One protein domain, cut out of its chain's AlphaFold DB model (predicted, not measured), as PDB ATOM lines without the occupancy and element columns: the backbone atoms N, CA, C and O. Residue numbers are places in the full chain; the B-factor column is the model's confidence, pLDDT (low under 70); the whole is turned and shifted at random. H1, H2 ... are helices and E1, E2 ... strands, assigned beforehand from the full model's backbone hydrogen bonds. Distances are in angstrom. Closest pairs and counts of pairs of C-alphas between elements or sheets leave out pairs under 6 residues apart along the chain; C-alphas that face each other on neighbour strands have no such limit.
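Overview. This is residues 112 to 293 of the 305 residues of an uncharacterized protein of uncultured Clostridium sp (UniProt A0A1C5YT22). With little regular structure, this long rod is a loose sandwich: the sheet E1-E4-E8-E6 faces the smaller sheet E7-E5-E9, H1 covers E8, and hairpin E2-E3 lies far out at one end. Both sheets are antiparallel. The printed part has 182 residues, 62 in named elements, mostly strand, ordered E1 E2 E3 E4 E5 E6 H1 E7 E8 E9. It is loose, radius of gyration of the C-alphas 20.2 A, spanning 73 by 34 by 28 A.

Along the chain. E8 is residues 257 to 266, 29.8 A; E4 156 to 161; E6 191 to 195; E1 112 to 115, from C-alpha (-37.089, 28.036, 2.577). E5 is 167 to 175, 26.3 A; E7 229 to 232; E9 284 to 292, 26.6 A, ending at C-alpha (-51.577, 25.764, 1.199). H1 is 198 to 206, E2 128 to 130, E3 135 to 137.

Arrangement. E8 pairs with E4 (N 159 and O 259, 2.8 A) and E6 (N 193 and O 264, 2.9 A). H1, every O i to N i+4 pair within hydrogen-bond range, is on this sheet, height 7.9 A; its closest C-alphas to E8 are Ala 205 and Ser 266, 5.1 A.

Size, cuts and confidence. The printed part has no cut. Residues 242 to 249 stand free in the long link E7 to E8. Mean pLDDT of the printed part is 72.6; 68 residues are under 70.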
ATOM      1  N   ASP A 112     -38.491  28.422   2.658       85.88
ATOM      2  CA  ASP A 112     -37.089  28.036   2.577       85.88
ATOM      3  C   ASP A 112     -36.943  26.577   3.037       85.88
ATOM      4  O   ASP A 112     -37.543  26.155   4.031       85.88
ATOM      5  N   LEU A 113     -36.145  25.801   2.300       83.56
ATOM      6  CA  LEU A 113     -35.804  24.418   2.627       83.56
ATOM      7  C   LEU A 113     -34.302  24.311   2.871       83.56
ATOM      8  O   LEU A 113     -33.496  24.710   2.027       83.56
ATOM      9  N   ALA A 114     -33.932  23.718   3.998       81.88
ATOM     10  CA  ALA A 114     -32.561  23.350   4.312       81.88
ATOM     11  C   ALA A 114     -32.493  21.861   4.656       81.88
ATOM     12  O   ALA A 114     -33.458  21.282   5.147       81.88
ATOM     13  N   TRP A 115     -31.358  21.218   4.388       80.06
ATOM     14  CA  TRP A 115     -31.183  19.807   4.713       80.06
ATOM     15  C   TRP A 115     -29.748  19.465   5.093       80.06
ATOM     16  O   TRP A 115     -28.780  20.044   4.589       80.06
ATOM     17  N   GLY A 116     -29.642  18.491   5.991       76.88
ATOM     18  CA  GLY A 116     -28.413  17.824   6.382       76.88
ATOM     19  C   GLY A 116     -27.899  16.858   5.320       76.88
ATOM     20  O   GLY A 116     -28.548  16.590   4.303       76.88
ATOM     21  N   ALA A 117     -26.715  16.295   5.551       80.12
ATOM     22  CA  ALA A 117     -26.211  15.231   4.691       80.12
ATOM     23  C   ALA A 117     -27.093  13.970   4.809       80.12
ATOM     24  O   ALA A 117     -27.372  13.489   5.901       80.12
ATOM     25  N   MET A 118     -27.501  13.404   3.673       79.50
ATOM     26  CA  MET A 118     -28.307  12.178   3.607       79.50
ATOM     27  C   MET A 118     -27.400  10.976   3.328       79.50
ATOM     28  O   MET A 118     -27.444  10.384   2.249       79.50
ATOM     29  N   LYS A 119     -26.497  10.685   4.269       78.06
ATOM     30  CA  LYS A 119     -25.542   9.573   4.189       78.06
ATOM     31  C   LYS A 119     -25.897   8.542   5.243       78.06
ATOM     32  O   LYS A 119     -26.084   8.902   6.395       78.06
ATOM     33  N   PHE A 120     -25.973   7.285   4.833       79.75
ATOM     34  CA  PHE A 120     -26.356   6.180   5.698       79.75
ATOM     35  C   PHE A 120     -25.400   5.026   5.444       79.75
ATOM     36  O   PHE A 120     -25.036   4.757   4.298       79.75
ATOM     37  N   GLU A 121     -24.995   4.377   6.521       82.25
ATOM     38  CA  GLU A 121     -24.099   3.231   6.523       82.25
ATOM     39  C   GLU A 121     -24.800   2.109   7.278       82.25
ATOM     40  O   GLU A 121     -25.499   2.377   8.255       82.25
ATOM     41  N   PHE A 122     -24.657   0.879   6.798       80.25
ATOM     42  CA  PHE A 122     -25.230  -0.296   7.435       80.25
ATOM     43  C   PHE A 122     -24.099  -1.204   7.904       80.25
ATOM     44  O   PHE A 122     -23.276  -1.630   7.093       80.25
ATOM     45  N   ASP A 123     -24.073  -1.500   9.198       79.25
ATOM     46  CA  ASP A 123     -23.186  -2.496   9.784       79.25
ATOM     47  C   ASP A 123     -23.937  -3.829   9.838       79.25
ATOM     48  O   ASP A 123     -24.954  -3.952  10.522       79.25
ATOM     49  N   SER A 124     -23.449  -4.835   9.108       72.38
ATOM     50  CA  SER A 124     -24.022  -6.185   9.115       72.38
ATOM     51  C   SER A 124     -23.728  -6.969  10.400       72.38
ATOM     52  O   SER A 124     -24.211  -8.092  10.555       72.38
ATOM     53  N   GLY A 125     -22.936  -6.407  11.316       69.81
ATOM     54  CA  GLY A 125     -22.425  -7.075  12.503       69.81
ATOM     55  C   GLY A 125     -21.245  -8.002  12.192       69.81
ATOM     56  O   GLY A 125     -20.979  -8.373  11.049       69.81
ATOM     57  N   SER A 126     -20.526  -8.406  13.244       63.47
ATOM     58  CA  SER A 126     -19.303  -9.231  13.161       63.47
ATOM     59  C   SER A 126     -19.543 -10.745  13.275       63.47
ATOM     60  O   SER A 126     -18.622 -11.506  13.586       63.47
ATOM     61  N   GLY A 127     -20.784 -11.195  13.058       63.62
ATOM     62  CA  GLY A 127     -21.163 -12.602  13.196       63.62
ATOM     63  C   GLY A 127     -20.271 -13.527  12.367       63.62
ATOM     64  O   GLY A 127     -20.014 -13.268  11.194       63.62
ATOM     65  N   GLN A 128     -19.816 -14.627  12.964       58.81
ATOM     66  CA  GLN A 128     -19.107 -15.700  12.271       58.81
ATOM     67  C   GLN A 128     -20.106 -16.765  11.828       58.81
ATOM     68  O   GLN A 128     -20.978 -17.149  12.598       58.81
ATOM     69  N   TRP A 129     -20.010 -17.250  10.594       74.75
ATOM     70  CA  TRP A 129     -20.888 -18.313  10.109       74.75
ATOM     71  C   TRP A 129     -20.554 -19.652  10.786       74.75
ATOM     72  O   TRP A 129     -19.457 -20.181  10.605       74.75
ATOM     73  N   ASP A 130     -21.498 -20.217  11.542       64.69
ATOM     74  CA  ASP A 130     -21.406 -21.574  12.084       64.69
ATOM     75  C   ASP A 130     -21.941 -22.574  11.054       64.69
ATOM     76  O   ASP A 130     -23.138 -22.635  10.763       64.69
ATOM     77  N   THR A 131     -21.041 -23.385  10.499       73.19
ATOM     78  CA  THR A 131     -21.365 -24.390   9.475       73.19
ATOM     79  C   THR A 131     -22.175 -25.573  10.004       73.19
ATOM     80  O   THR A 131     -22.686 -26.357   9.214       73.19
ATOM     81  N   THR A 132     -22.264 -25.748  11.322       71.06
ATOM     82  CA  THR A 132     -22.967 -26.869  11.957       71.06
ATOM     83  C   THR A 132     -24.431 -26.518  12.168       71.06
ATOM     84  O   THR A 132     -25.324 -27.275  11.787       71.06
ATOM     85  N   THR A 133     -24.688 -25.349  12.751       75.75
ATOM     86  CA  THR A 133     -26.049 -24.864  13.011       75.75
ATOM     87  C   THR A 133     -26.631 -24.086  11.836       75.75
ATOM     88  O   THR A 133     -27.835 -23.849  11.821       75.75
ATOM     89  N   HIS A 134     -25.809 -23.735  10.838       59.69
ATOM     90  CA  HIS A 134     -26.174 -22.877   9.706       59.69
ATOM     91  C   HIS A 134     -26.698 -21.509  10.167       59.69
ATOM     92  O   HIS A 134     -27.688 -20.989   9.654       59.69
ATOM     93  N   THR A 135     -26.034 -20.932  11.168       56.38
ATOM     94  CA  THR A 135     -26.390 -19.637  11.762       56.38
ATOM     95  C   THR A 135     -25.143 -18.803  12.002       56.38
ATOM     96  O   THR A 135     -24.085 -19.351  12.292       56.38
ATOM     97  N   TYR A 136     -25.255 -17.478  11.990       62.41
ATOM     98  CA  TYR A 136     -24.172 -16.625  12.475       62.41
ATOM     99  C   TYR A 136     -24.084 -16.675  14.012       62.41
ATOM    100  O   TYR A 136     -25.079 -16.450  14.699       62.41
ATOM    101  N   THR A 137     -22.904 -16.965  14.559       52.16
ATOM    102  CA  THR A 137     -22.596 -17.003  15.995       52.16
ATOM    103  C   THR A 137     -21.462 -16.024  16.330       52.16
ATOM    104  O   THR A 137     -20.655 -15.656  15.482       52.16
ATOM    105  N   GLY A 138     -21.400 -15.547  17.576       47.34
ATOM    106  CA  GLY A 138     -20.202 -14.872  18.103       47.34
ATOM    107  C   GLY A 138     -19.878 -13.458  17.591       47.34
ATOM    108  O   GLY A 138     -18.769 -12.992  17.830       47.34
ATOM    109  N   GLY A 139     -20.801 -12.754  16.935       49.03
ATOM    110  CA  GLY A 139     -20.600 -11.348  16.563       49.03
ATOM    111  C   GLY A 139     -20.948 -10.388  17.700       49.03
ATOM    112  O   GLY A 139     -22.041 -10.465  18.259       49.03
ATOM    113  N   SER A 140     -20.060  -9.450  18.031       43.06
ATOM    114  CA  SER A 140     -20.462  -8.249  18.768       43.06
ATOM    115  C   SER A 140     -21.131  -7.265  17.803       43.06
ATOM    116  O   SER A 140     -20.553  -6.959  16.757       43.06
ATOM    117  N   GLY A 141     -22.310  -6.759  18.174       51.75
ATOM    118  CA  GLY A 141     -23.089  -5.781  17.404       51.75
ATOM    119  C   GLY A 141     -24.279  -6.417  16.683       51.75
ATOM    120  O   GLY A 141     -24.104  -7.301  15.850       51.75
ATOM    121  N   ALA A 142     -25.495  -5.976  17.018       58.84
ATOM    122  CA  ALA A 142     -26.671  -6.256  16.198       58.84
ATOM    123  C   ALA A 142     -26.536  -5.502  14.868       58.84
ATOM    124  O   ALA A 142     -26.066  -4.362  14.876       58.84
ATOM    125  N   ALA A 143     -26.936  -6.129  13.758       69.31
ATOM    126  CA  ALA A 143     -26.933  -5.466  12.461       69.31
ATOM    127  C   ALA A 143     -27.824  -4.218  12.525       69.31
ATOM    128  O   ALA A 143     -28.959  -4.298  12.999       69.31
ATOM    129  N   LYS A 144     -27.291  -3.066  12.123       72.69
ATOM    130  CA  LYS A 144     -27.962  -1.774  12.303       72.69
ATOM    131  C   LYS A 144     -27.458  -0.726  11.330       72.69
ATOM    132  O   LYS A 144     -26.333  -0.795  10.838       72.69
ATOM    133  N   TRP A 145     -28.271   0.299  11.118       80.62
ATOM    134  CA  TRP A 145     -27.812   1.519  10.470       80.62
ATOM    135  C   TRP A 145     -26.962   2.334  11.452       80.62
ATOM    136  O   TRP A 145     -27.325   2.511  12.616       80.62
ATOM    137  N   THR A 146     -25.809   2.820  10.999       74.88
ATOM    138  CA  THR A 146     -24.831   3.507  11.844       74.88
ATOM    139  C   THR A 146     -25.384   4.841  12.358       74.88
ATOM    140  O   THR A 146     -25.544   5.809  11.612       74.88
ATOM    141  N   GLU A 147     -25.616   4.906  13.670       65.00
ATOM    142  CA  GLU A 147     -26.232   6.041  14.376       65.00
ATOM    143  C   GLU A 147     -25.424   7.343  14.297       65.00
ATOM    144  O   GLU A 147     -26.000   8.421  14.392       65.00
ATOM    145  N   SER A 148     -24.103   7.290  14.081       63.88
ATOM    146  CA  SER A 148     -23.275   8.505  13.992       63.88
ATOM    147  C   SER A 148     -23.618   9.393  12.793       63.88
ATOM    148  O   SER A 148     -23.214  10.551  12.757       63.88
ATOM    149  N   TYR A 149     -24.360   8.877  11.810       65.88
ATOM    150  CA  TYR A 149     -24.897   9.687  10.715       65.88
ATOM    151  C   TYR A 149     -26.293  10.262  11.016       65.88
ATOM    152  O   TYR A 149     -26.816  11.036  10.211       65.88
ATOM    153  N   LEU A 150     -26.867   9.925  12.175       65.81
ATOM    154  CA  LEU A 150     -28.193  10.313  12.661       65.81
ATOM    155  C   LEU A 150     -28.100  11.261  13.871       65.81
ATOM    156  O   LEU A 150     -28.832  11.116  14.843       65.81
ATOM    157  N   ASP A 151     -27.176  12.222  13.830       68.69
ATOM    158  CA  ASP A 151     -26.922  13.186  14.915       68.69
ATOM    159  C   ASP A 151     -27.812  14.449  14.846       68.69
ATOM    160  O   ASP A 151     -27.640  15.388  15.625       68.69
ATOM    161  N   GLY A 152     -28.751  14.500  13.891       65.06
ATOM    162  CA  GLY A 152     -29.692  15.607  13.697       65.06
ATOM    163  C   GLY A 152     -29.121  16.804  12.943       65.06
ATOM    164  O   GLY A 152     -29.874  17.679  12.523       65.06
ATOM    165  N   THR A 153     -27.808  16.837  12.724       69.44
ATOM    166  CA  THR A 153     -27.183  17.662  11.678       69.44
ATOM    167  C   THR A 153     -27.130  16.861  10.376       69.44
ATOM    168  O   THR A 153     -27.390  17.381   9.289       69.44
ATOM    169  N   ASN A 154     -26.833  15.570  10.537       71.00
ATOM    170  CA  ASN A 154     -27.186  14.421   9.718       71.00
ATOM    171  C   ASN A 154     -28.669  14.466   9.326       71.00
ATOM    172  O   ASN A 154     -29.443  15.025  10.089       71.00
ATOM    173  N   ASN A 155     -29.105  13.873   8.211       78.81
ATOM    174  CA  ASN A 155     -30.455  13.299   8.043       78.81
ATOM    175  C   ASN A 155     -31.712  14.163   8.335       78.81
ATOM    176  O   ASN A 155     -32.827  13.643   8.353       78.81
ATOM    177  N   LYS A 156     -31.555  15.472   8.520       86.19
ATOM    178  CA  LYS A 156     -32.605  16.430   8.865       86.19
ATOM    179  C   LYS A 156     -33.035  17.216   7.633       86.19
ATOM    180  O   LYS A 156     -32.193  17.648   6.848       86.19
ATOM    181  N   VAL A 157     -34.330  17.451   7.491       86.50
ATOM    182  CA  VAL A 157     -34.910  18.447   6.588       86.50
ATOM    183  C   VAL A 157     -35.589  19.506   7.446       86.50
ATOM    184  O   VAL A 157     -36.376  19.189   8.330       86.50
ATOM    185  N   GLU A 158     -35.266  20.766   7.201       88.31
ATOM    186  CA  GLU A 158     -35.821  21.920   7.894       88.31
ATOM    187  C   GLU A 158     -36.630  22.752   6.903       88.31
ATOM    188  O   GLU A 158     -36.168  23.059   5.800       88.31
ATOM    189  N   VAL A 159     -37.854  23.090   7.299       86.62
ATOM    190  CA  VAL A 159     -38.804  23.868   6.507       86.62
ATOM    191  C   VAL A 159     -39.084  25.162   7.245       86.62
ATOM    192  O   VAL A 159     -39.516  25.134   8.395       86.62
ATOM    193  N   THR A 160     -38.869  26.291   6.576       85.69
ATOM    194  CA  THR A 160     -39.173  27.615   7.122       85.69
ATOM    195  C   THR A 160     -40.248  28.292   6.283       85.69
ATOM    196  O   THR A 160     -40.041  28.580   5.107       85.69
ATOM    197  N   ASN A 161     -41.403  28.565   6.886       83.12
ATOM    198  CA  ASN A 161     -42.486  29.317   6.276       83.12
ATOM    199  C   ASN A 161     -42.328  30.820   6.553       83.12
ATOM    200  O   ASN A 161     -42.380  31.252   7.704       83.12
ATOM    201  N   HIS A 162     -42.196  31.609   5.486       81.62
ATOM    202  CA  HIS A 162     -42.226  33.077   5.499       81.62
ATOM    203  C   HIS A 162     -43.538  33.641   4.931       81.62
ATOM    204  O   HIS A 162     -43.668  34.851   4.757       81.62
ATOM    205  N   SER A 163     -44.482  32.770   4.578       80.06
ATOM    206  CA  SER A 163     -45.728  33.134   3.905       80.06
ATOM    207  C   SER A 163     -46.689  33.857   4.849       80.06
ATOM    208  O   SER A 163     -46.716  33.578   6.048       80.06
ATOM    209  N   ASN A 164     -47.573  34.689   4.291       74.56
ATOM    210  CA  ASN A 164     -48.714  35.266   5.021       74.56
ATOM    211  C   ASN A 164     -49.896  34.276   5.163       74.56
ATOM    212  O   ASN A 164     -51.035  34.659   5.435       74.56
ATOM    213  N   SER A 165     -49.637  32.985   4.948       77.25
ATOM    214  CA  SER A 165     -50.600  31.896   5.064       77.25
ATOM    215  C   SER A 165     -49.915  30.638   5.584       77.25
ATOM    216  O   SER A 165     -48.725  30.422   5.338       77.25
ATOM    217  N   GLY A 166     -50.666  29.790   6.287       79.69
ATOM    218  CA  GLY A 166     -50.186  28.472   6.678       79.69
ATOM    219  C   GLY A 166     -49.906  27.565   5.475       79.69
ATOM    220  O   GLY A 166     -50.529  27.696   4.414       79.69
ATOM    221  N   ILE A 167     -48.980  26.627   5.658       81.69
ATOM    222  CA  ILE A 167     -48.595  25.620   4.665       81.69
ATOM    223  C   ILE A 167     -48.597  24.214   5.265       81.69
ATOM    224  O   ILE A 167     -48.432  24.032   6.470       81.69
ATOM    225  N   ASN A 168     -48.721  23.220   4.394       85.88
ATOM    226  CA  ASN A 168     -48.374  21.835   4.664       85.88
ATOM    227  C   ASN A 168     -47.134  21.476   3.850       85.88
ATOM    228  O   ASN A 168     -47.079  21.771   2.657       85.88
ATOM    229  N   ALA A 169     -46.166  20.810   4.472       84.75
ATOM    230  CA  ALA A 169     -45.042  20.193   3.783       84.75
ATOM    231  C   ALA A 169     -45.151  18.673   3.932       84.75
ATOM    232  O   ALA A 169     -45.078  18.149   5.043       84.75
ATOM    233  N   ALA A 170     -45.369  17.983   2.814       88.25
ATOM    234  CA  ALA A 170     -45.440  16.529   2.740       88.25
ATOM    235  C   ALA A 170     -44.134  15.960   2.179       88.25
ATOM    236  O   ALA A 170     -43.581  16.489   1.212       88.25
ATOM    237  N   PHE A 171     -43.663  14.870   2.772       89.31
ATOM    238  CA  PHE A 171     -42.391  14.231   2.473       89.31
ATOM    239  C   PHE A 171     -42.634  12.845   1.888       89.31
ATOM    240  O   PHE A 171     -43.415  12.056   2.413       89.31
ATOM    241  N   ALA A 172     -41.935  12.534   0.803       85.75
ATOM    242  CA  ALA A 172     -41.955  11.214   0.196       85.75
ATOM    243  C   ALA A 172     -40.531  10.773  -0.118       85.75
ATOM    244  O   ALA A 172     -39.709  11.581  -0.544       85.75
ATOM    245  N   TYR A 173     -40.249   9.486   0.057       86.31
ATOM    246  CA  TYR A 173     -38.993   8.885  -0.363       86.31
ATOM    247  C   TYR A 173     -39.263   7.810  -1.411       86.31
ATOM    248  O   TYR A 173     -40.077   6.916  -1.194       86.31
ATOM    249  N   ALA A 174     -38.567   7.903  -2.541       81.38
ATOM    250  CA  ALA A 174     -38.637   6.929  -3.618       81.38
ATOM    251  C   ALA A 174     -37.271   6.264  -3.806       81.38
ATOM    252  O   ALA A 174     -36.278   6.940  -4.103       81.38
ATOM    253  N   MET A 175     -37.223   4.937  -3.663       80.88
ATOM    254  CA  MET A 175     -36.031   4.157  -3.992       80.88
ATOM    255  C   MET A 175     -35.770   4.155  -5.499       80.88
ATOM    256  O   MET A 175     -36.683   4.176  -6.321       80.88
ATOM    257  N   THR A 176     -34.492   4.158  -5.874       76.31
ATOM    258  CA  THR A 176     -34.061   4.052  -7.272       76.31
ATOM    259  C   THR A 176     -33.755   2.598  -7.607       76.31
ATOM    260  O   THR A 176     -32.660   2.112  -7.319       76.31
ATOM    261  N   GLY A 177     -34.704   1.918  -8.252       80.56
ATOM    262  CA  GLY A 177     -34.599   0.481  -8.518       80.56
ATOM    263  C   GLY A 177     -34.555  -0.304  -7.209       80.56
ATOM    264  O   GLY A 177     -35.262   0.043  -6.272       80.56
ATOM    265  N   THR A 178     -33.682  -1.306  -7.136       82.00
ATOM    266  CA  THR A 178     -33.549  -2.221  -5.993       82.00
ATOM    267  C   THR A 178     -32.160  -2.100  -5.339       82.00
ATOM    268  O   THR A 178     -31.317  -2.986  -5.458       82.00
ATOM    269  N   PRO A 179     -31.815  -0.963  -4.710       78.56
ATOM    270  CA  PRO A 179     -30.446  -0.706  -4.253       78.56
ATOM    271  C   PRO A 179     -30.033  -1.535  -3.028       78.56
ATOM    272  O   PRO A 179     -28.833  -1.723  -2.821       78.56
ATOM    273  N   PHE A 180     -31.006  -2.005  -2.242       81.19
ATOM    274  CA  PHE A 180     -30.785  -2.681  -0.962       81.19
ATOM    275  C   PHE A 180     -31.232  -4.138  -0.957       81.19
ATOM    276  O   PHE A 180     -30.516  -4.967  -0.413       81.19
ATOM    277  N   ASN A 181     -32.359  -4.465  -1.590       82.19
ATOM    278  CA  ASN A 181     -32.923  -5.814  -1.572       82.19
ATOM    279  C   ASN A 181     -33.328  -6.237  -2.984       82.19
ATOM    280  O   ASN A 181     -33.730  -5.382  -3.763       82.19
ATOM    281  N   ASP A 182     -33.199  -7.517  -3.340       78.12
ATOM    282  CA  ASP A 182     -33.664  -8.076  -4.624       78.12
ATOM    283  C   ASP A 182     -35.166  -7.841  -4.832       78.12
ATOM    284  O   ASP A 182     -35.611  -7.573  -5.951       78.12
ATOM    285  N   VAL A 183     -35.923  -7.909  -3.732       73.19
ATOM    286  CA  VAL A 183     -37.366  -7.686  -3.673       73.19
ATOM    287  C   VAL A 183     -37.685  -6.792  -2.472       73.19
ATOM    288  O   VAL A 183     -37.354  -7.127  -1.331       73.19
ATOM    289  N   ASP A 184     -38.390  -5.688  -2.723       66.44
ATOM    290  CA  ASP A 184     -38.745  -4.671  -1.715       66.44
ATOM    291  C   ASP A 184     -39.838  -5.133  -0.724       66.44
ATOM    292  O   ASP A 184     -40.253  -4.379   0.150       66.44
ATOM    293  N   THR A 185     -40.311  -6.375  -0.851       65.38
ATOM    294  CA  THR A 185     -41.274  -7.027   0.054       65.38
ATOM    295  C   THR A 185     -40.656  -8.210   0.803       65.38
ATOM    296  O   THR A 185     -41.382  -9.060   1.316       65.38
ATOM    297  N   SER A 186     -39.328  -8.354   0.784       66.00
ATOM    298  CA  SER A 186     -38.658  -9.390   1.573       66.00
ATOM    299  C   SER A 186     -38.880  -9.154   3.063       66.00
ATOM    300  O   SER A 186     -39.054  -8.018   3.492       66.00
ATOM    301  N   ASP A 187     -38.818 -10.226   3.852       60.53
ATOM    302  CA  ASP A 187     -39.070 -10.206   5.294       60.53
ATOM    303  C   ASP A 187     -38.195  -9.217   6.076       60.53
ATOM    304  O   ASP A 187     -38.509  -8.962   7.218       60.53
ATOM    305  N   ASN A 188     -37.161  -8.599   5.494       65.12
ATOM    306  CA  ASN A 188     -36.389  -7.528   6.131       65.12
ATOM    307  C   ASN A 188     -36.132  -6.332   5.198       65.12
ATOM    308  O   ASN A 188     -35.113  -5.659   5.349       65.12
ATOM    309  N   ALA A 189     -36.997  -6.075   4.212       78.31
ATOM    310  CA  ALA A 189     -36.735  -5.051   3.206       78.31
ATOM    311  C   ALA A 189     -36.486  -3.665   3.823       78.31
ATOM    312  O   ALA A 189     -37.150  -3.238   4.778       78.31
ATOM    313  N   VAL A 190     -35.522  -2.947   3.249       83.88
ATOM    314  CA  VAL A 190     -35.194  -1.592   3.687       83.88
ATOM    315  C   VAL A 190     -36.330  -0.642   3.319       83.88
ATOM    316  O   VAL A 190     -36.829  -0.672   2.196       83.88
ATOM    317  N   THR A 191     -36.712   0.260   4.226       84.75
ATOM    318  CA  THR A 191     -37.660   1.346   3.920       84.75
ATOM    319  C   THR A 191     -37.164   2.685   4.440       84.75
ATOM    320  O   THR A 191     -36.459   2.756   5.445       84.75
ATOM    321  N   GLY A 192     -37.506   3.762   3.727       87.25
ATOM    322  CA  GLY A 192     -37.226   5.132   4.155       87.25
ATOM    323  C   GLY A 192     -38.394   5.703   4.951       87.25
ATOM    324  O   GLY A 192     -39.534   5.657   4.492       87.25
ATOM    325  N   ASN A 193     -38.105   6.263   6.122       89.12
ATOM    326  CA  ASN A 193     -39.104   6.728   7.075       89.12
ATOM    327  C   ASN A 193     -38.828   8.172   7.507       89.12
ATOM    328  O   ASN A 193     -37.673   8.595   7.576       89.12
ATOM    329  N   PHE A 194     -39.896   8.911   7.814       91.88
ATOM    330  CA  PHE A 194     -39.839  10.290   8.299       91.88
ATOM    331  C   PHE A 194     -40.352  10.377   9.733       91.88
ATOM    332  O   PHE A 194     -41.358   9.752  10.070       91.88
ATOM    333  N   PHE A 195     -39.687  11.188  10.551       92.94
ATOM    334  CA  PHE A 195     -39.956  11.331  11.978       92.94
ATOM    335  C   PHE A 195     -39.959  12.791  12.393       92.94
ATOM    336  O   PHE A 195     -39.234  13.618  11.835       92.94
ATOM    337  N   LYS A 196     -40.763  13.087  13.411       92.81
ATOM    338  CA  LYS A 196     -40.789  14.399  14.049       92.81
ATOM    339  C   LYS A 196     -39.591  14.591  14.979       92.81
ATOM    340  O   LYS A 196     -38.958  15.641  14.952       92.81
ATOM    341  N   GLU A 197     -39.255  13.555  15.739       91.44
ATOM    342  CA  GLU A 197     -38.162  13.578  16.704       91.44
ATOM    343  C   GLU A 197     -36.973  12.749  16.216       91.44
ATOM    344  O   GLU A 197     -37.120  11.673  15.632       91.44
ATOM    345  N   ILE A 198     -35.767  13.239  16.495       89.38
ATOM    346  CA  ILE A 198     -34.520  12.552  16.139       89.38
ATOM    347  C   ILE A 198     -34.389  11.194  16.838       89.38
ATOM    348  O   ILE A 198     -33.915  10.233  16.237       89.38
ATOM    349  N   ASN A 199     -34.841  11.096  18.091       89.56
ATOM    350  CA  ASN A 199     -34.735   9.867  18.871       89.56
ATOM    351  C   ASN A 199     -35.562   8.739  18.244       89.56
ATOM    352  O   ASN A 199     -35.099   7.605  18.212       89.56
ATOM    353  N   ASP A 200     -36.733   9.046  17.681       89.12
ATOM    354  CA  ASP A 200     -37.550   8.056  16.972       89.12
ATOM    355  C   ASP A 200     -36.860   7.581  15.684       89.12
ATOM    356  O   ASP A 200     -36.842   6.386  15.389       89.12
ATOM    357  N   ALA A 201     -36.208   8.496  14.955       88.12
ATOM    358  CA  ALA A 201     -35.407   8.149  13.782       88.12
ATOM    359  C   ALA A 201     -34.205   7.256  14.143       88.12
ATOM    360  O   ALA A 201     -33.907   6.298  13.428       88.12
ATOM    361  N   ALA A 202     -33.535   7.536  15.264       86.19
ATOM    362  CA  ALA A 202     -32.437   6.718  15.775       86.19
ATOM    363  C   ALA A 202     -32.921   5.326  16.216       86.19
ATOM    364  O   ALA A 202     -32.284   4.320  15.905       86.19
ATOM    365  N   VAL A 203     -34.086   5.236  16.866       83.44
ATOM    366  CA  VAL A 203     -34.708   3.947  17.201       83.44
ATOM    367  C   VAL A 203     -35.006   3.160  15.923       83.44
ATOM    368  O   VAL A 203     -34.574   2.016  15.813       83.44
ATOM    369  N   ALA A 204     -35.636   3.767  14.917       81.81
ATOM    370  CA  ALA A 204     -35.941   3.095  13.651       81.81
ATOM    371  C   ALA A 204     -34.699   2.559  12.910       81.81
ATOM    372  O   ALA A 204     -34.783   1.539  12.235       81.81
ATOM    373  N   ALA A 205     -33.549   3.215  13.064       80.50
ATOM    374  CA  ALA A 205     -32.274   2.793  12.486       80.50
ATOM    375  C   ALA A 205     -31.629   1.587  13.194       80.50
ATOM    376  O   ALA A 205     -30.851   0.846  12.586       80.50
ATOM    377  N   THR A 206     -31.945   1.392  14.476       72.25
ATOM    378  CA  THR A 206     -31.432   0.273  15.286       72.25
ATOM    379  C   THR A 206     -32.360  -0.923  15.283       72.25
ATOM    380  O   THR A 206     -31.899  -2.059  15.405       72.25
ATOM    381  N   VAL A 207     -33.663  -0.691  15.138       61.78
ATOM    382  CA  VAL A 207     -34.608  -1.781  15.027       61.78
ATOM    383  C   VAL A 207     -34.730  -2.183  13.564       61.78
ATOM    384  O   VAL A 207     -35.179  -1.408  12.724       61.78
ATOM    385  N   LEU A 208     -34.383  -3.434  13.265       59.88
ATOM    386  CA  LEU A 208     -34.688  -4.099  11.997       59.88
ATOM    387  C   LEU A 208     -36.210  -4.356  11.904       59.88
ATOM    388  O   LEU A 208     -36.673  -5.491  11.898       59.88
ATOM    389  N   GLN A 209     -36.999  -3.283  11.954       58.31
ATOM    390  CA  GLN A 209     -38.454  -3.265  11.837       58.31
ATOM    391  C   GLN A 209     -38.854  -3.015  10.378       58.31
ATOM    392  O   GLN A 209     -38.074  -2.455   9.603       58.31
ATOM    393  N   ASN A 210     -40.074  -3.434  10.036       51.75
ATOM    394  CA  ASN A 210     -40.503  -4.057   8.777       51.75
ATOM    395  C   ASN A 210     -40.067  -5.521   8.636       51.75
ATOM    396  O   ASN A 210     -39.597  -5.928   7.576       51.75
ATOM    397  N   THR A 211     -40.252  -6.339   9.680       47.72
ATOM    398  CA  THR A 211     -40.326  -7.775   9.411       47.72
ATOM    399  C   THR A 211     -41.536  -7.988   8.506       47.72
ATOM    400  O   THR A 211     -42.672  -7.863   8.972       47.72
ATOM    401  N   PHE A 212     -41.328  -8.186   7.206       52.75
ATOM    402  CA  PHE A 212     -42.401  -8.691   6.363       52.75
ATOM    403  C   PHE A 212     -42.554 -10.176   6.703       52.75
ATOM    404  O   PHE A 212     -41.609 -10.817   7.146       52.75
ATOM    405  N   ALA A 213     -43.760 -10.711   6.614       52.94
ATOM    406  CA  ALA A 213     -43.978 -12.146   6.678       52.94
ATOM    407  C   ALA A 213     -44.790 -12.499   5.442       52.94
ATOM    408  O   ALA A 213     -45.957 -12.116   5.321       52.94
ATOM    409  N   GLY A 214     -44.144 -13.137   4.466       55.69
ATOM    410  CA  GLY A 214     -44.786 -13.428   3.183       55.69
ATOM    411  C   GLY A 214     -45.196 -12.160   2.420       55.69
ATOM    412  O   GLY A 214     -46.252 -12.133   1.792       55.69
ATOM    413  N   GLY A 215     -44.390 -11.095   2.506       56.44
ATOM    414  CA  GLY A 215     -44.618  -9.838   1.779       56.44
ATOM    415  C   GLY A 215     -45.597  -8.854   2.420       56.44
ATOM    416  O   GLY A 215     -45.865  -7.809   1.835       56.44
ATOM    417  N   THR A 216     -46.114  -9.152   3.616       56.84
ATOM    418  CA  THR A 216     -46.961  -8.230   4.395       56.84
ATOM    419  C   THR A 216     -46.174  -7.656   5.567       56.84
ATOM    420  O   THR A 216     -45.573  -8.417   6.322       56.84
ATOM    421  N   GLU A 217     -46.175  -6.331   5.737       60.88
ATOM    422  CA  GLU A 217     -45.525  -5.663   6.874       60.88
ATOM    423  C   GLU A 217     -46.155  -6.157   8.186       60.88
ATOM    424  O   GLU A 217     -47.357  -6.009   8.403       60.88
ATOM    425  N   THR A 218     -45.359  -6.811   9.037       53.47
ATOM    426  CA  THR A 218     -45.847  -7.473  10.263       53.47
ATOM    427  C   THR A 218     -45.398  -6.742  11.535       53.47
ATOM    428  O   THR A 218     -45.941  -6.977  12.613       53.47
ATOM    429  N   ALA A 219     -44.431  -5.828  11.419       59.06
ATOM    430  CA  ALA A 219     -43.959  -4.978  12.505       59.06
ATOM    431  C   ALA A 219     -43.754  -3.546  12.001       59.06
ATOM    432  O   ALA A 219     -42.824  -3.291  11.234       59.06
ATOM    433  N   ASN A 220     -44.610  -2.634  12.460       65.44
ATOM    434  CA  ASN A 220     -44.588  -1.238  12.045       65.44
ATOM    435  C   ASN A 220     -43.500  -0.473  12.795       65.44
ATOM    436  O   ASN A 220     -43.428  -0.530  14.022       65.44
ATOM    437  N   VAL A 221     -42.736   0.326  12.057       77.69
ATOM    438  CA  VAL A 221     -41.863   1.352  12.633       77.69
ATOM    439  C   VAL A 221     -42.717   2.357  13.415       77.69
ATOM    440  O   VAL A 221     -43.576   3.039  12.845       77.69
ATOM    441  N   LEU A 222     -42.505   2.428  14.731       82.50
ATOM    442  CA  LEU A 222     -43.274   3.296  15.625       82.50
ATOM    443  C   LEU A 222     -42.958   4.780  15.396       82.50
ATOM    444  O   LEU A 222     -41.890   5.137  14.906       82.50
ATOM    445  N   ASN A 223     -43.900   5.644  15.789       87.50
ATOM    446  CA  ASN A 223     -43.743   7.104  15.833       87.50
ATOM    447  C   ASN A 223     -43.340   7.757  14.500       87.50
ATOM    448  O   ASN A 223     -42.842   8.885  14.469       87.50
ATOM    449  N   LYS A 224     -43.594   7.073  13.379       88.38
ATOM    450  CA  LYS A 224     -43.513   7.686  12.055       88.38
ATOM    451  C   LYS A 224     -44.408   8.912  12.004       88.38
ATOM    452  O   LYS A 224     -45.515   8.924  12.539       88.38
ATOM    453  N   LEU A 225     -43.926   9.927  11.302       90.19
ATOM    454  CA  LEU A 225     -44.689  11.128  11.035       90.19
ATOM    455  C   LEU A 225     -45.988  10.753  10.304       90.19
ATOM    456  O   LEU A 225     -45.948  10.176   9.213       90.19
ATOM    457  N   THR A 226     -47.135  11.083  10.900       85.38
ATOM    458  CA  THR A 226     -48.456  10.842  10.307       85.38
ATOM    459  C   THR A 226     -48.547  11.497   8.932       85.38
ATOM    460  O   THR A 226     -48.137  12.647   8.757       85.38
ATOM    461  N   ASP A 227     -49.032  10.749   7.940       86.44
ATOM    462  CA  ASP A 227     -49.070  11.131   6.520       86.44
ATOM    463  C   ASP A 227     -47.722  11.602   5.936       86.44
ATOM    464  O   ASP A 227     -47.691  12.183   4.852       86.44
ATOM    465  N   SER A 228     -46.606  11.401   6.650       88.94
ATOM    466  CA  SER A 228     -45.311  12.025   6.354       88.94
ATOM    467  C   SER A 228     -45.439  13.533   6.096       88.94
ATOM    468  O   SER A 228     -44.910  14.043   5.113       88.94
ATOM    469  N   LYS A 229     -46.179  14.256   6.946       90.12
ATOM    470  CA  LYS A 229     -46.526  15.668   6.733       90.12
ATOM    471  C   LYS A 229     -46.359  16.505   7.999       90.12
ATOM    472  O   LYS A 229     -46.735  16.073   9.083       90.12
ATOM    473  N   ILE A 230     -45.857  17.728   7.840       90.50
ATOM    474  CA  ILE A 230     -45.879  18.770   8.878       90.50
ATOM    475  C   ILE A 230     -46.710  19.965   8.415       90.50
ATOM    476  O   ILE A 230     -46.809  20.238   7.216       90.50
ATOM    477  N   SER A 231     -47.255  20.699   9.379       91.00
ATOM    478  CA  SER A 231     -48.036  21.913   9.148       91.00
ATOM    479  C   SER A 231     -47.339  23.090   9.814       91.00
ATOM    480  O   SER A 231     -47.040  23.033  11.005       91.00
ATOM    481  N   LEU A 232     -47.100  24.165   9.066       84.12
ATOM    482  CA  LEU A 232     -46.541  25.401   9.607       84.12
ATOM    483  C   LEU A 232     -47.570  26.519   9.491       84.12
ATOM    484  O   LEU A 232     -48.139  26.740   8.421       84.12
ATOM    485  N   ALA A 233     -47.786  27.238  10.590       83.50
ATOM    486  CA  ALA A 233     -48.662  28.401  10.620       83.50
ATOM    487  C   ALA A 233     -48.115  29.555   9.761       83.50
ATOM    488  O   ALA A 233     -46.973  29.528   9.289       83.50
ATOM    489  N   THR A 234     -48.945  30.581   9.571       78.62
ATOM    490  CA  THR A 234     -48.534  31.842   8.941       78.62
ATOM    491  C   THR A 234     -47.372  32.508   9.693       78.62
ATOM    492  O   THR A 234     -47.251  32.401  10.921       78.62
ATOM    493  N   ALA A 235     -46.518  33.208   8.943       80.69
ATOM    494  CA  ALA A 235     -45.496  34.089   9.499       80.69
ATOM    495  C   ALA A 235     -46.046  35.476   9.885       80.69
ATOM    496  O   ALA A 235     -45.341  36.276  10.502       80.69
ATOM    497  N   ASP A 236     -47.294  35.764   9.511       73.94
ATOM    498  CA  ASP A 236     -47.984  37.013   9.825       73.94
ATOM    499  C   ASP A 236     -48.298  37.140  11.332       73.94
ATOM    500  O   ASP A 236     -48.456  36.142  12.040       73.94
ATOM    501  N   LYS A 237     -48.371  38.383  11.822       63.84
ATOM    502  CA  LYS A 237     -48.633  38.759  13.221       63.84
ATOM    503  C   LYS A 237     -50.084  38.515  13.640       63.84
ATOM    504  O   LYS A 237     -50.371  38.397  14.829       63.84
ATOM    505  N   TYR A 238     -51.011  38.485  12.684       54.06
ATOM    506  CA  TYR A 238     -52.436  38.401  12.979       54.06
ATOM    507  C   TYR A 238     -52.935  36.949  13.016       54.06
ATOM    508  O   TYR A 238     -52.728  36.163  12.092       54.06
ATOM    509  N   ASN A 239     -53.561  36.621  14.151       52.66
ATOM    510  CA  ASN A 239     -53.984  35.303  14.624       52.66
ATOM    511  C   ASN A 239     -54.483  34.330  13.532       52.66
ATOM    512  O   ASN A 239     -55.452  34.582  12.819       52.66
ATOM    513  N   SER A 240     -53.837  33.162  13.515       49.25
ATOM    514  CA  SER A 240     -54.141  31.944  12.760       49.25
ATOM    515  C   SER A 240     -54.851  30.915  13.660       49.25
ATOM    516  O   SER A 240     -54.365  29.796  13.843       49.25
ATOM    517  N   SER A 241     -55.981  31.265  14.271       47.12
ATOM    518  CA  SER A 241     -56.723  30.290  15.069       47.12
ATOM    519  C   SER A 241     -58.224  30.521  15.048       47.12
ATOM    520  O   SER A 241     -58.726  31.565  15.455       47.12
ATOM    521  N   THR A 242     -58.937  29.485  14.618       41.75
ATOM    522  CA  THR A 242     -60.370  29.265  14.838       41.75
ATOM    523  C   THR A 242     -60.681  28.816  16.273       41.75
ATOM    524  O   THR A 242     -61.844  28.577  16.594       41.75
ATOM    525  N   VAL A 243     -59.677  28.699  17.154       39.84
ATOM    526  CA  VAL A 243     -59.861  28.335  18.563       39.84
ATOM    527  C   VAL A 243     -59.979  29.610  19.392       39.84
ATOM    528  O   VAL A 243     -59.085  30.457  19.389       39.84
ATOM    529  N   THR A 244     -61.084  29.744  20.124       36.31
ATOM    530  CA  THR A 244     -61.290  30.786  21.136       36.31
ATOM    531  C   THR A 244     -60.143  30.767  22.144       36.31
ATOM    532  O   THR A 244     -60.087  29.894  23.011       36.31
ATOM    533  N   ALA A 245     -59.219  31.715  22.022       40.44
ATOM    534  CA  ALA A 245     -58.142  31.917  22.980       40.44
ATOM    535  C   ALA A 245     -58.742  32.364  24.323       40.44
ATOM    536  O   ALA A 245     -59.389  33.405  24.400       40.44
ATOM    537  N   THR A 246     -58.561  31.559  25.371       34.59
ATOM    538  CA  THR A 246     -59.078  31.850  26.723       34.59
ATOM    539  C   THR A 246     -58.152  32.767  27.525       34.59
ATOM    540  O   THR A 246     -58.571  33.301  28.542       34.59
ATOM    541  N   ASP A 247     -56.938  33.027  27.035       30.58
ATOM    542  CA  ASP A 247     -55.957  33.857  27.728       30.58
ATOM    543  C   ASP A 247     -55.473  35.014  26.849       30.58
ATOM    544  O   ASP A 247     -55.009  34.828  25.720       30.58
ATOM    545  N   ALA A 248     -55.522  36.221  27.416       32.75
ATOM    546  CA  ALA A 248     -55.088  37.496  26.837       32.75
ATOM    547  C   ALA A 248     -53.566  37.602  26.558       32.75
ATOM    548  O   ALA A 248     -53.045  38.697  26.372       32.75
ATOM    549  N   ALA A 249     -52.842  36.477  26.536       35.38
ATOM    550  CA  ALA A 249     -51.395  36.398  26.329       35.38
ATOM    551  C   ALA A 249     -50.983  35.868  24.940       35.38
ATOM    552  O   ALA A 249     -49.794  35.840  24.627       35.38
ATOM    553  N   ASN A 250     -51.923  35.480  24.073       42.69
ATOM    554  CA  ASN A 250     -51.595  34.907  22.762       42.69
ATOM    555  C   ASN A 250     -51.420  35.974  21.668       42.69
ATOM    556  O   ASN A 250     -52.039  35.919  20.607       42.69
ATOM    557  N   ASN A 251     -50.519  36.926  21.914       41.75
ATOM    558  CA  ASN A 251     -49.902  37.727  20.862       41.75
ATOM    559  C   ASN A 251     -48.900  36.821  20.135       41.75
ATOM    560  O   ASN A 251     -47.760  36.675  20.571       41.75
ATOM    561  N   HIS A 252     -49.315  36.143  19.065       50.81
ATOM    562  CA  HIS A 252     -48.349  35.421  18.239       50.81
ATOM    563  C   HIS A 252     -47.457  36.455  17.539       50.81
ATOM    564  O   HIS A 252     -47.904  37.173  16.648       50.81
ATOM    565  N   GLU A 253     -46.202  36.575  17.978       53.62
ATOM    566  CA  GLU A 253     -45.242  37.504  17.380       53.62
ATOM    567  C   GLU A 253     -45.086  37.213  15.885       53.62
ATOM    568  O   GLU A 253     -44.978  36.047  15.480       53.62
ATOM    569  N   ALA A 254     -45.071  38.271  15.071       62.66
ATOM    570  CA  ALA A 254     -44.749  38.179  13.652       62.66
ATOM    571  C   ALA A 254     -43.406  37.463  13.488       62.66
ATOM    572  O   ALA A 254     -42.461  37.741  14.230       62.66
ATOM    573  N   GLY A 255     -43.288  36.569  12.513       72.25
ATOM    574  CA  GLY A 255     -42.015  35.907  12.265       72.25
ATOM    575  C   GLY A 255     -42.134  34.571  11.563       72.25
ATOM    576  O   GLY A 255     -43.141  33.872  11.655       72.25
ATOM    577  N   ALA A 256     -41.056  34.212  10.871       80.00
ATOM    578  CA  ALA A 256     -40.954  32.954  10.153       80.00
ATOM    579  C   ALA A 256     -41.202  31.756  11.083       80.00
ATOM    580  O   ALA A 256     -40.686  31.705  12.203       80.00
ATOM    581  N   ARG A 257     -41.974  30.776  10.609       85.31
ATOM    582  CA  ARG A 257     -42.229  29.528  11.341       85.31
ATOM    583  C   ARG A 257     -41.298  28.462  10.809       85.31
ATOM    584  O   ARG A 257     -41.274  28.244   9.606       85.31
ATOM    585  N   THR A 258     -40.544  27.818  11.687       88.12
ATOM    586  CA  THR A 258     -39.572  26.793  11.296       88.12
ATOM    587  C   THR A 258     -39.918  25.487  11.971       88.12
ATOM    588  O   THR A 258     -40.209  25.476  13.165       88.12
ATOM    589  N   ASP A 259     -39.862  24.399  11.215       92.69
ATOM    590  CA  ASP A 259     -40.004  23.062  11.759       92.69
ATOM    591  C   ASP A 259     -39.101  22.058  11.030       92.69
ATOM    592  O   ASP A 259     -38.597  22.317   9.937       92.69
ATOM    593  N   SER A 260     -38.831  20.931  11.677       90.69
ATOM    594  CA  SER A 260     -37.837  19.945  11.277       90.69
ATOM    595  C   SER A 260     -38.421  18.542  11.200       90.69
ATOM    596  O   SER A 260     -39.265  18.159  12.005       90.69
ATOM    597  N   VAL A 261     -37.916  17.771  10.241       92.25
ATOM    598  CA  VAL A 261     -38.228  16.355  10.036       92.25
ATOM    599  C   VAL A 261     -36.929  15.589   9.864       92.25
ATOM    600  O   VAL A 261     -36.009  16.050   9.190       92.25
ATOM    601  N   TYR A 262     -36.856  14.405  10.453       92.19
ATOM    602  CA  TYR A 262     -35.695  13.527  10.383       92.19
ATOM    603  C   TYR A 262     -36.011  12.324   9.504       92.19
ATOM    604  O   TYR A 262     -37.100  11.759   9.581       92.19
ATOM    605  N   PHE A 263     -35.063  11.938   8.659       89.81
ATOM    606  CA  PHE A 263     -35.164  10.768   7.798       89.81
ATOM    607  C   PHE A 263     -34.272   9.646   8.327       89.81
ATOM    608  O   PHE A 263     -33.129   9.891   8.713       89.81
ATOM    609  N   ALA A 264     -34.766   8.414   8.325       88.25
ATOM    610  CA  ALA A 264     -33.954   7.241   8.625       88.25
ATOM    611  C   ALA A 264     -34.421   6.031   7.818       88.25
ATOM    612  O   ALA A 264     -35.600   5.907   7.470       88.25
ATOM    613  N   PHE A 265     -33.478   5.135   7.538       87.19
ATOM    614  CA  PHE A 265     -33.794   3.805   7.040       87.19
ATOM    615  C   PHE A 265     -34.095   2.860   8.204       87.19
ATOM    616  O   PHE A 265     -33.484   2.974   9.262       87.19
ATOM    617  N   SER A 266     -35.010   1.920   7.984       83.75
ATOM    618  CA  SER A 266     -35.171   0.714   8.804       83.75
ATOM    619  C   SER A 266     -35.027  -0.528   7.919       83.75
ATOM    620  O   SER A 266     -34.969  -0.404   6.694       83.75
ATOM    621  N   GLY A 267     -34.962  -1.716   8.523       80.88
ATOM    622  CA  GLY A 267     -34.767  -2.984   7.810       80.88
ATOM    623  C   GLY A 267     -33.298  -3.308   7.506       80.88
ATOM    624  O   GLY A 267     -32.387  -2.564   7.880       80.88
ATOM    625  N   THR A 268     -33.083  -4.433   6.824       79.81
ATOM    626  CA  THR A 268     -31.778  -5.058   6.568       79.81
ATOM    627  C   THR A 268     -31.541  -5.171   5.055       79.81
ATOM    628  O   THR A 268     -32.304  -5.853   4.368       79.81
ATOM    629  N   PRO A 269     -30.483  -4.557   4.502       79.88
ATOM    630  CA  PRO A 269     -30.065  -4.815   3.125       79.88
ATOM    631  C   PRO A 269     -29.688  -6.289   2.907       79.88
ATOM    632  O   PRO A 269     -29.162  -6.941   3.811       79.88
ATOM    633  N   ASP A 270     -29.877  -6.803   1.691       76.81
ATOM    634  CA  ASP A 270     -29.374  -8.130   1.329       76.81
ATOM    635  C   ASP A 270     -27.837  -8.125   1.294       76.81
ATOM    636  O   ASP A 270     -27.188  -7.112   1.014       76.81
ATOM    637  N   SER A 271     -27.231  -9.287   1.543       71.69
ATOM    638  CA  SER A 271     -25.774  -9.423   1.511       71.69
ATOM    639  C   SER A 271     -25.198  -9.009   0.151       71.69
ATOM    640  O   SER A 271     -25.699  -9.402  -0.901       71.69
ATOM    641  N   GLY A 272     -24.132  -8.204   0.171       65.00
ATOM    642  CA  GLY A 272     -23.480  -7.705  -1.043       65.00
ATOM    643  C   GLY A 272     -24.268  -6.630  -1.800       65.00
ATOM    644  O   GLY A 272     -23.803  -6.177  -2.848       65.00
ATOM    645  N   ARG A 273     -25.429  -6.200  -1.285       69.38
ATOM    646  CA  ARG A 273     -26.157  -5.014  -1.752       69.38
ATOM    647  C   ARG A 273     -25.813  -3.794  -0.897       69.38
ATOM    648  O   ARG A 273     -25.283  -3.902   0.203       69.38
ATOM    649  N   GLY A 274     -26.089  -2.607  -1.432       58.69
ATOM    650  CA  GLY A 274     -25.466  -1.371  -0.956       58.69
ATOM    651  C   GLY A 274     -24.090  -1.148  -1.591       58.69
ATOM    652  O   GLY A 274     -23.506  -2.039  -2.202       58.69
ATOM    653  N   ALA A 275     -23.603   0.089  -1.558       54.19
ATOM    654  CA  ALA A 275     -22.280   0.394  -2.091       54.19
ATOM    655  C   ALA A 275     -21.201   0.155  -1.035       54.19
ATOM    656  O   ALA A 275     -21.458   0.288   0.158       54.19
ATOM    657  N   THR A 276     -19.987  -0.165  -1.479       52.19
ATOM    658  CA  THR A 276     -18.801  -0.178  -0.621       52.19
ATOM    659  C   THR A 276     -18.579   1.205   0.000       52.19
ATOM    660  O   THR A 276     -18.818   2.225  -0.652       52.19
ATOM    661  N   LEU A 277     -18.113   1.225   1.257       49.84
ATOM    662  CA  LEU A 277     -17.892   2.415   2.102       49.84
ATOM    663  C   LEU A 277     -17.188   3.574   1.376       49.84
ATOM    664  O   LEU A 277     -17.517   4.743   1.583       49.84
ATOM    665  N   ASP A 278     -16.270   3.243   0.469       50.69
ATOM    666  CA  ASP A 278     -15.441   4.204  -0.260       50.69
ATOM    667  C   ASP A 278     -16.223   4.998  -1.326       50.69
ATOM    668  O   ASP A 278     -15.753   6.025  -1.822       50.69
ATOM    669  N   THR A 279     -17.439   4.560  -1.674       58.94
ATOM    670  CA  THR A 279     -18.297   5.208  -2.669       58.94
ATOM    671  C   THR A 279     -19.759   5.191  -2.226       58.94
ATOM    672  O   THR A 279     -20.520   4.310  -2.616       58.94
ATOM    673  N   PHE A 280     -20.204   6.185  -1.450       68.56
ATOM    674  CA  PHE A 280     -21.641   6.376  -1.210       68.56
ATOM    675  C   PHE A 280     -22.398   6.423  -2.549       68.56
ATOM    676  O   PHE A 280     -22.164   7.302  -3.382       68.56
ATOM    677  N   ARG A 281     -23.323   5.483  -2.757       73.50
ATOM    678  CA  ARG A 281     -24.177   5.421  -3.950       73.50
ATOM    679  C   ARG A 281     -25.504   6.114  -3.679       73.50
ATOM    680  O   ARG A 281     -26.087   5.980  -2.608       73.50
ATOM    681  N   LYS A 282     -26.032   6.806  -4.689       80.69
ATOM    682  CA  LYS A 282     -27.414   7.292  -4.658       80.69
ATOM    683  C   LYS A 282     -28.385   6.106  -4.685       80.69
ATOM    684  O   LYS A 282     -28.393   5.343  -5.647       80.69
ATOM    685  N   VAL A 283     -29.219   6.005  -3.655       79.38
ATOM    686  CA  VAL A 283     -30.202   4.920  -3.473       79.38
ATOM    687  C   VAL A 283     -31.652   5.371  -3.662       79.38
ATOM    688  O   VAL A 283     -32.543   4.544  -3.819       79.38
ATOM    689  N   GLY A 284     -31.903   6.678  -3.706       82.56
ATOM    690  CA  GLY A 284     -33.251   7.208  -3.850       82.56
ATOM    691  C   GLY A 284     -33.300   8.725  -3.928       82.56
ATOM    692  O   GLY A 284     -32.273   9.397  -4.084       82.56
ATOM    693  N   VAL A 285     -34.519   9.250  -3.852       83.38
ATOM    694  CA  VAL A 285     -34.829  10.682  -3.866       83.38
ATOM    695  C   VAL A 285     -35.868  10.970  -2.787       83.38
ATOM    696  O   VAL A 285     -36.868  10.264  -2.694       83.38
ATOM    697  N   ILE A 286     -35.628  12.018  -1.996       84.81
ATOM    698  CA  ILE A 286     -36.636  12.617  -1.119       84.81
ATOM    699  C   ILE A 286     -37.292  13.770  -1.881       84.81
ATOM    700  O   ILE A 286     -36.595  14.641  -2.402       84.81
ATOM    701  N   THR A 287     -38.619  13.778  -1.921       85.56
ATOM    702  CA  THR A 287     -39.438  14.849  -2.493       85.56
ATOM    703  C   THR A 287     -40.175  15.566  -1.369       85.56
ATOM    704  O   THR A 287     -40.771  14.913  -0.513       85.56
ATOM    705  N   VAL A 288     -40.151  16.901  -1.390       86.06
ATOM    706  CA  VAL A 288     -40.935  17.755  -0.490       86.06
ATOM    707  C   VAL A 288     -41.993  18.479  -1.314       86.06
ATOM    708  O   VAL A 288     -41.657  19.239  -2.221       86.06
ATOM    709  N   THR A 289     -43.263  18.252  -0.993       86.94
ATOM    710  CA  THR A 289     -44.401  18.911  -1.640       86.94
ATOM    711  C   THR A 289     -45.004  19.917  -0.675       86.94
ATOM    712  O   THR A 289     -45.486  19.540   0.392       86.94
ATOM    713  N   VAL A 290     -44.992  21.194  -1.056       83.75
ATOM    714  CA  VAL A 290     -45.582  22.280  -0.265       83.75
ATOM    715  C   VAL A 290     -46.957  22.627  -0.821       83.75
ATOM    716  O   VAL A 290     -47.090  22.912  -2.011       83.75
ATOM    717  N   THR A 291     -47.973  22.637   0.037       84.38
ATOM    718  CA  THR A 291     -49.336  23.052  -0.316       84.38
ATOM    719  C   THR A 291     -49.876  24.082   0.673       84.38
ATOM    720  O   THR A 291     -49.442  24.118   1.827       84.38
ATOM    721  N   PRO A 292     -50.828  24.937   0.262       82.06
ATOM    722  CA  PRO A 292     -51.577  25.764   1.199       82.06
ATOM    723  C   PRO A 292     -52.234  24.914   2.290       82.06
ATOM    724  O   PRO A 292     -52.848  23.888   1.993       82.06
ATOM    725  N   ASN A 293     -52.149  25.356   3.543       74.12
ATOM    726  CA  ASN A 293     -52.959  24.801   4.621       74.12
ATOM    727  C   ASN A 293     -54.166  25.721   4.834       74.12
ATOM    728  O   ASN A 293     -53.986  26.910   5.088       74.12
TER     729      ASN A 293